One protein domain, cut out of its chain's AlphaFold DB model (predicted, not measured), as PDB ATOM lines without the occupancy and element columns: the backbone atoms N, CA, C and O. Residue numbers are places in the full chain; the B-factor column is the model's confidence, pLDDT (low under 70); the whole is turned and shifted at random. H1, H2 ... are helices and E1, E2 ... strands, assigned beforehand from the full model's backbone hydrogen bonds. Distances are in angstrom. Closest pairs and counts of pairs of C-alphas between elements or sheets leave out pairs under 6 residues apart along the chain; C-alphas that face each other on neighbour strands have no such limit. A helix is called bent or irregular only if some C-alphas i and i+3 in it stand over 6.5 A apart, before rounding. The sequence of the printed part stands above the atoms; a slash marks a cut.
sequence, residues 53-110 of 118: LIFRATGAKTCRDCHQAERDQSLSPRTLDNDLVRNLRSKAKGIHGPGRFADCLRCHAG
ATOM      1  N   LEU A  53     230.355 236.253 176.970       74.25
ATOM      2  CA  LEU A  53     229.134 235.531 177.297       74.25
ATOM      3  C   LEU A  53     228.074 235.666 176.205       74.25
ATOM      4  O   LEU A  53     227.304 234.722 176.024       74.25
ATOM      5  N   ILE A  54     228.067 236.758 175.430       77.56
ATOM      6  CA  ILE A  54     227.148 236.871 174.292       77.56
ATOM      7  C   ILE A  54     227.405 235.777 173.260       77.56
ATOM      8  O   ILE A  54     226.462 235.128 172.814       77.56
ATOM      9  N   PHE A  55     228.664 235.504 172.926       82.94
ATOM     10  CA  PHE A  55     229.024 234.512 171.917       82.94
ATOM     11  C   PHE A  55     228.623 233.111 172.371       82.94
ATOM     12  O   PHE A  55     227.997 232.356 171.631       82.94
ATOM     13  N   ARG A  56     228.860 232.792 173.645       77.00
ATOM     14  CA  ARG A  56     228.501 231.488 174.220       77.00
ATOM     15  C   ARG A  56     226.996 231.286 174.372       77.00
ATOM     16  O   ARG A  56     226.504 230.193 174.110       77.00
ATOM     17  N   ALA A  57     226.267 232.317 174.792       73.81
ATOM     18  CA  ALA A  57     224.824 232.232 175.008       73.81
ATOM     19  C   ALA A  57     224.025 232.214 173.696       73.81
ATOM     20  O   ALA A  57     222.905 231.704 173.662       73.81
ATOM     21  N   THR A  58     224.579 232.792 172.628       77.81
ATOM     22  CA  THR A  58     223.866 232.966 171.354       77.81
ATOM     23  C   THR A  58     224.390 232.091 170.221       77.81
ATOM     24  O   THR A  58     223.681 231.896 169.240       77.81
ATOM     25  N   GLY A  59     225.606 231.551 170.344       81.88
ATOM     26  CA  GLY A  59     226.287 230.822 169.274       81.88
ATOM     27  C   GLY A  59     226.922 231.721 168.207       81.88
ATOM     28  O   GLY A  59     227.523 231.198 167.268       81.88
ATOM     29  N   ALA A  60     226.817 233.050 168.341       86.94
ATOM     30  CA  ALA A  60     227.568 233.992 167.519       86.94
ATOM     31  C   ALA A  60     229.076 233.785 167.715       86.94
ATOM     32  O   ALA A  60     229.538 233.480 168.813       86.94
ATOM     33  N   LYS A  61     229.848 233.971 166.648       87.06
ATOM     34  CA  LYS A  61     231.309 233.836 166.622       87.06
ATOM     35  C   LYS A  61     232.006 235.177 166.460       87.06
ATOM     36  O   LYS A  61     233.162 235.312 166.847       87.06
ATOM     37  N   THR A  62     231.331 236.153 165.862       89.00
ATOM     38  CA  THR A  62     231.889 237.475 165.593       89.00
ATOM     39  C   THR A  62     230.855 238.563 165.835       89.00
ATOM     40  O   THR A  62     229.647 238.334 165.770       89.00
ATOM     41  N   CYS A  63     231.324 239.792 166.040       87.00
ATOM     42  CA  CYS A  63     230.445 240.954 166.146       87.00
ATOM     43  C   CYS A  63     229.556 241.120 164.901       87.00
ATOM     44  O   CYS A  63     228.429 241.594 165.016       87.00
ATOM     45  N   ARG A  64     230.036 240.680 163.728       89.88
ATOM     46  CA  ARG A  64     229.334 240.773 162.439       89.88
ATOM     47  C   ARG A  64     228.161 239.808 162.296       89.88
ATOM     48  O   ARG A  64     227.359 239.982 161.391       89.88
ATOM     49  N   ASP A  65     228.017 238.838 163.194       90.00
ATOM     50  CA  ASP A  65     226.846 237.952 163.196       90.00
ATOM     51  C   ASP A  65     225.585 238.688 163.684       90.00
ATOM     52  O   ASP A  65     224.460 238.296 163.367       90.00
ATOM     53  N   CYS A  66     225.780 239.788 164.422       88.88
ATOM     54  CA  CYS A  66     224.714 240.618 164.979       88.88
ATOM     55  C   CYS A  66     224.740 242.057 164.455       88.88
ATOM     56  O   CYS A  66     223.676 242.649 164.290       88.88
ATOM     57  N   HIS A  67     225.922 242.623 164.205       90.69
ATOM     58  CA  HIS A  67     226.118 244.015 163.804       90.69
ATOM     59  C   HIS A  67     226.469 244.155 162.331       90.69
ATOM     60  O   HIS A  67     227.210 243.354 161.760       90.69
ATOM     61  N   GLN A  68     225.976 245.229 161.725       88.62
ATOM     62  CA  GLN A  68     226.365 245.586 160.374       88.62
ATOM     63  C   GLN A  68     227.796 246.136 160.365       88.62
ATOM     64  O   GLN A  68     228.162 246.952 161.207       88.62
ATOM     65  N   ALA A  69     228.612 245.688 159.412       84.44
ATOM     66  CA  ALA A  69     229.909 246.300 159.155       84.44
ATOM     67  C   ALA A  69     229.720 247.525 158.255       84.44
ATOM     68  O   ALA A  69     229.026 247.442 157.239       84.44
ATOM     69  N   GLU A  70     230.330 248.646 158.620       81.19
ATOM     70  CA  GLU A  70     230.385 249.837 157.773       81.19
ATOM     71  C   GLU A  70     231.522 249.704 156.738       81.19
ATOM     72  O   GLU A  70     232.344 248.781 156.788       81.19
ATOM     73  N   ARG A  71     231.566 250.609 155.748       79.00
ATOM     74  CA  ARG A  71     232.539 250.540 154.634       79.00
ATOM     75  C   ARG A  71     233.999 250.633 155.077       79.00
ATOM     76  O   ARG A  71     234.868 250.085 154.409       79.00
ATOM     77  N   ASP A  72     234.257 251.320 156.179       80.44
ATOM     78  CA  ASP A  72     235.572 251.454 156.811       80.44
ATOM     79  C   ASP A  72     235.927 250.250 157.700       80.44
ATOM     80  O   ASP A  72     236.895 250.291 158.452       80.44
ATOM     81  N   GLN A  73     235.150 249.164 157.608       71.44
ATOM     82  CA  GLN A  73     235.255 247.958 158.424       71.44
ATOM     83  C   GLN A  73     234.918 248.164 159.904       71.44
ATOM     84  O   GLN A  73     234.968 247.178 160.649       71.44
ATOM     85  N   SER A  74     234.521 249.373 160.320       77.75
ATOM     86  CA  SER A  74     234.012 249.631 161.663       77.75
ATOM     87  C   SER A  74     232.693 248.888 161.896       77.75
ATOM     88  O   SER A  74     231.986 248.489 160.961       77.75
ATOM     89  N   LEU A  75     232.383 248.619 163.164       81.12
ATOM     90  CA  LEU A  75     231.127 247.978 163.536       81.12
ATOM     91  C   LEU A  75     230.069 249.048 163.772       81.12
ATOM     92  O   LEU A  75     230.206 249.892 164.655       81.12
ATOM     93  N   SER A  76     228.990 248.976 163.000       81.25
ATOM     94  CA  SER A  76     227.817 249.808 163.206       81.25
ATOM     95  C   SER A  76     227.087 249.365 164.475       81.25
ATOM     96  O   SER A  76     226.874 248.165 164.676       81.25
ATOM     97  N   PRO A  77     226.565 250.294 165.291       74.94
ATOM     98  CA  PRO A  77     225.605 249.940 166.334       74.94
ATOM     99  C   PRO A  77     224.293 249.392 165.742       74.94
ATOM    100  O   PRO A  77     223.494 248.790 166.461       74.94
ATOM    101  N   ARG A  78     224.065 249.554 164.427       84.44
ATOM    102  CA  ARG A  78     222.950 248.915 163.727       84.44
ATOM    103  C   ARG A  78     223.120 247.405 163.699       84.44
ATOM    104  O   ARG A  78     224.184 246.874 163.380       84.44
ATOM    105  N   THR A  79     222.028 246.724 164.009       88.00
ATOM    106  CA  THR A  79     221.969 245.266 163.996       88.00
ATOM    107  C   THR A  79     221.441 244.753 162.668       88.00
ATOM    108  O   THR A  79     220.682 245.435 161.978       88.00
ATOM    109  N   LEU A  80     221.844 243.538 162.322       90.81
ATOM    110  CA  LEU A  80     221.312 242.816 161.180       90.81
ATOM    111  C   LEU A  80     219.858 242.410 161.432       90.81
ATOM    112  O   LEU A  80     219.462 242.134 162.564       90.81
ATOM    113  N   ASP A  81     219.069 242.303 160.367       90.44
ATOM    114  CA  ASP A  81     217.752 241.668 160.430       90.44
ATOM    115  C   ASP A  81     217.846 240.208 159.975       90.44
ATOM    116  O   ASP A  81     217.403 239.831 158.895       90.44
ATOM    117  N   ASN A  82     218.505 239.388 160.795       91.56
ATOM    118  CA  ASN A  82     218.656 237.950 160.573       91.56
ATOM    119  C   ASN A  82     217.958 237.144 161.683       91.56
ATOM    120  O   ASN A  82     217.549 237.693 162.711       91.56
ATOM    121  N   ASP A  83     217.826 235.831 161.493       90.69
ATOM    122  CA  ASP A  83     217.101 234.968 162.435       90.69
ATOM    123  C   ASP A  83     217.704 234.980 163.842       90.69
ATOM    124  O   ASP A  83     216.970 234.959 164.833       90.69
ATOM    125  N   LEU A  84     219.032 235.068 163.953       87.06
ATOM    126  CA  LEU A  84     219.721 235.176 165.235       87.06
ATOM    127  C   LEU A  84     219.271 236.436 165.987       87.06
ATOM    128  O   LEU A  84     218.754 236.344 167.102       87.06
ATOM    129  N   VAL A  85     219.396 237.608 165.363       88.12
ATOM    130  CA  VAL A  85     219.034 238.895 165.970       88.12
ATOM    131  C   VAL A  85     217.531 238.984 166.233       88.12
ATOM    132  O   VAL A  85     217.127 239.480 167.284       88.12
ATOM    133  N   ARG A  86     216.680 238.467 165.340       88.00
ATOM    134  CA  ARG A  86     215.221 238.450 165.536       88.00
ATOM    135  C   ARG A  86     214.813 237.597 166.736       88.00
ATOM    136  O   ARG A  86     213.979 238.031 167.531       88.00
ATOM    137  N   ASN A  87     215.432 236.430 166.910       82.81
ATOM    138  CA  ASN A  87     215.201 235.572 168.072       82.81
ATOM    139  C   ASN A  87     215.706 236.204 169.375       82.81
ATOM    140  O   ASN A  87     215.084 236.048 170.425       82.81
ATOM    141  N   LEU A  88     216.817 236.939 169.332       79.25
ATOM    142  CA  LEU A  88     217.301 237.680 170.497       79.25
ATOM    143  C   LEU A  88     216.369 238.843 170.840       79.25
ATOM    144  O   LEU A  88     215.986 238.997 171.998       79.25
ATOM    145  N   ARG A  89     215.923 239.596 169.828       82.50
ATOM    146  CA  ARG A  89     214.966 240.698 169.972       82.50
ATOM    147  C   ARG A  89     213.652 240.219 170.592       82.50
ATOM    148  O   ARG A  89     213.111 240.910 171.451       82.50
ATOM    149  N   SER A  90     213.147 239.047 170.205       82.56
ATOM    150  CA  SER A  90     211.917 238.491 170.785       82.56
ATOM    151  C   SER A  90     212.105 238.075 172.248       82.56
ATOM    152  O   SER A  90     211.300 238.458 173.097       82.56
ATOM    153  N   LYS A  91     213.203 237.378 172.573       73.88
ATOM    154  CA  LYS A  91     213.536 236.957 173.947       73.88
ATOM    155  C   LYS A  91     213.763 238.141 174.887       73.88
ATOM    156  O   LYS A  91     213.315 238.115 176.031       73.88
ATOM    157  N   ALA A  92     214.434 239.184 174.405       70.88
ATOM    158  CA  ALA A  92     214.753 240.373 175.187       70.88
ATOM    159  C   ALA A  92     213.673 241.471 175.120       70.88
ATOM    160  O   ALA A  92     213.835 242.512 175.756       70.88
ATOM    161  N   LYS A  93     212.564 241.250 174.391       71.81
ATOM    162  CA  LYS A  93     211.518 242.258 174.117       71.81
ATOM    163  C   LYS A  93     212.091 243.570 173.543       71.81
ATOM    164  O   LYS A  93     211.637 244.659 173.880       71.81
ATOM    165  N   GLY A  94     213.114 243.463 172.698       72.88
ATOM    166  CA  GLY A  94     213.929 244.568 172.187       72.88
ATOM    167  C   GLY A  94     215.394 244.152 172.015       72.88
ATOM    168  O   GLY A  94     215.776 243.070 172.439       72.88
ATOM    169  N   ILE A  95     216.224 244.983 171.377       67.12
ATOM    170  CA  ILE A  95     217.634 244.635 171.092       67.12
ATOM    171  C   ILE A  95     218.575 244.904 172.268       67.12
ATOM    172  O   ILE A  95     219.490 244.124 172.500       67.12
ATOM    173  N   HIS A  96     218.291 245.925 173.074       71.81
ATOM    174  CA  HIS A  96     219.045 246.249 174.288       71.81
ATOM    175  C   HIS A  96     218.091 246.483 175.467       71.81
ATOM    176  O   HIS A  96     218.182 247.479 176.179       71.81
ATOM    177  N   GLY A  97     217.111 245.588 175.637       64.19
ATOM    178  CA  GLY A  97     216.143 245.685 176.728       64.19
ATOM    179  C   GLY A  97     216.846 245.686 178.097       64.19
ATOM    180  O   GLY A  97     217.656 244.787 178.357       64.19
ATOM    181  N   PRO A  98     216.558 246.651 178.991       60.56
ATOM    182  CA  PRO A  98     217.225 246.736 180.286       60.56
ATOM    183  C   PRO A  98     217.024 245.454 181.112       60.56
ATOM    184  O   PRO A  98     215.943 244.860 181.147       60.56
ATOM    185  N   GLY A  99     218.098 245.000 181.766       60.19
ATOM    186  CA  GLY A  99     218.101 243.846 182.675       60.19
ATOM    187  C   GLY A  99     218.073 242.459 182.016       60.19
ATOM    188  O   GLY A  99     218.342 241.475 182.695       60.19
ATOM    189  N   ARG A 100     217.823 242.339 180.706       66.75
ATOM    190  CA  ARG A 100     217.724 241.018 180.047       66.75
ATOM    191  C   ARG A 100     219.078 240.348 179.837       66.75
ATOM    192  O   ARG A 100     219.188 239.133 179.938       66.75
ATOM    193  N   PHE A 101     220.122 241.146 179.636       67.56
ATOM    194  CA  PHE A 101     221.492 240.639 179.663       67.56
ATOM    195  C   PHE A 101     221.866 240.105 181.049       67.56
ATOM    196  O   PHE A 101     222.472 239.043 181.158       67.56
ATOM    197  N   ALA A 102     221.435 240.789 182.114       61.44
ATOM    198  CA  ALA A 102     221.646 240.335 183.484       61.44
ATOM    199  C   ALA A 102     220.939 238.998 183.764       61.44
ATOM    200  O   ALA A 102     221.485 238.171 184.488       61.44
ATOM    201  N   ASP A 103     219.786 238.730 183.141       61.72
ATOM    202  CA  ASP A 103     219.111 237.430 183.251       61.72
ATOM    203  C   ASP A 103     219.940 236.286 182.648       61.72
ATOM    204  O   ASP A 103     220.050 235.225 183.263       61.72
ATOM    205  N   CYS A 104     220.590 236.504 181.496       66.69
ATOM    206  CA  CYS A 104     221.543 235.543 180.931       66.69
ATOM    207  C   CYS A 104     222.698 235.294 181.912       66.69
ATOM    208  O   CYS A 104     223.092 234.152 182.163       66.69
ATOM    209  N   LEU A 105     223.205 236.368 182.525       63.00
ATOM    210  CA  LEU A 105     224.254 236.285 183.532       63.00
ATOM    211  C   LEU A 105     223.795 235.549 184.797       63.00
ATOM    212  O   LEU A 105     224.641 234.975 185.452       63.00
ATOM    213  N   ARG A 106     222.508 235.451 185.151       61.91
ATOM    214  CA  ARG A 106     222.093 234.736 186.381       61.91
ATOM    215  C   ARG A 106     222.427 233.244 186.368       61.91
ATOM    216  O   ARG A 106     222.892 232.724 187.377       61.91
ATOM    217  N   CYS A 107     222.216 232.562 185.243       58.28
ATOM    218  CA  CYS A 107     222.556 231.138 185.110       58.28
ATOM    219  C   CYS A 107     224.013 230.948 184.667       58.28
ATOM    220  O   CYS A 107     224.682 230.010 185.096       58.28
ATOM    221  N   HIS A 108     224.534 231.870 183.852       63.78
ATOM    222  CA  HIS A 108     225.902 231.802 183.344       63.78
ATOM    223  C   HIS A 108     226.944 232.475 184.254       63.78
ATOM    224  O   HIS A 108     228.127 232.385 183.949       63.78
ATOM    225  N   ALA A 109     226.563 233.115 185.371       57.56
ATOM    226  CA  ALA A 109     227.489 233.683 186.359       57.56
ATOM    227  C   ALA A 109     228.083 232.635 187.310       57.56
ATOM    228  O   ALA A 109     229.165 232.879 187.834       57.56
ATOM    229  N   GLY A 110     227.422 231.482 187.484       50.47
ATOM    230  CA  GLY A 110     227.823 230.425 188.425       50.47
ATOM    231  C   GLY A 110     227.917 229.009 187.838       50.47
ATOM    232  O   GLY A 110     228.174 228.068 188.580       50.47
TER     233      GLY A 110
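AT A GLANCE: This is residues 53 to 110 of the 118 residues of an uncharacterized protein of Nitrospira sp (UniProt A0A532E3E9). Look for a small strand hairpin, E1 and E2, at one end of an elongated, open arrangement, with helix H3 at the other end and the helices H1 and H2 on two sides between them. The three helices make few contacts with one another, and the turn of the hairpin and the tail after H3 reach farthest out. The printed part has 58 residues with three named helices and two named strands, in the order H1, E1, E2, H2, H3; the sheet is E1 - E2, antiparallel, and the class is mixed, helices and strands. The whole is only just compact, close to loose, with a radius of gyration of the C-alphas of 12.2 A and spans of 39 by 22 by 19 A.

IN THESE COORDINATES: Begin at C-alpha 67, (226.118, 244.015, 163.804), where E1 starts; it takes residues 67 to 69 and measures 6.4 A from first to last C-alpha. E2 follows at residues 75 to 79, 9.6 A long. H2 takes residues 83 to 91 and is 12.2 A long. Go back to the first printed residue for H1, residues 53 to 58, 8.3 A long, which starts with C-alpha 53 at (229.134, 235.531, 177.297). H3, residues 100 to 108, is 12.8 A long and ends with C-alpha 108 at (225.902, 231.802, 183.344); it is neither bent nor irregular, but only just: C-alphas 104 and 107 are 6.2 A apart.

HOW THE PARTS SIT: E1 and E2 form a hairpin of antiparallel strands, their directions at 135 degrees. Find N 68 and O 78, 2.9 A apart, and N 76 and O 68, 2.8 A apart, both within hydrogen-bond range. From E2 a tight link leads to H2, and the closest C-alphas of the two are those of Thr 79 and Val 85, 7.3 A apart. H1 and H2 are close but not clearly touching, with the C-alphas of Thr 58 and Leu 84 closest at 7.7 A; their lines are about perpendicular, at 75 degrees. H1 and H3 only just touch, with 3 pairs of C-alphas within 8 A; the closest are those of Ala 57 and Cys 104, 7.5 A apart, and the lines are about perpendicular, at 83 degrees. H2 and H3 are apart, but only just, at 8.4 A. H3 is also apart from E1 and E2. In H1 and H2 every O i to N i+4 pair is within hydrogen-bond range; in H3 4 of 5 are.

THE WHOLE: The two C-alphas farthest apart are those of Arg 71 and Gly 110, at 39.6 A. The printed part has no cut, and no link is long. The mean pLDDT of the printed part is 77.1; look for values under 70 at residue 95 and residues 97 to 110.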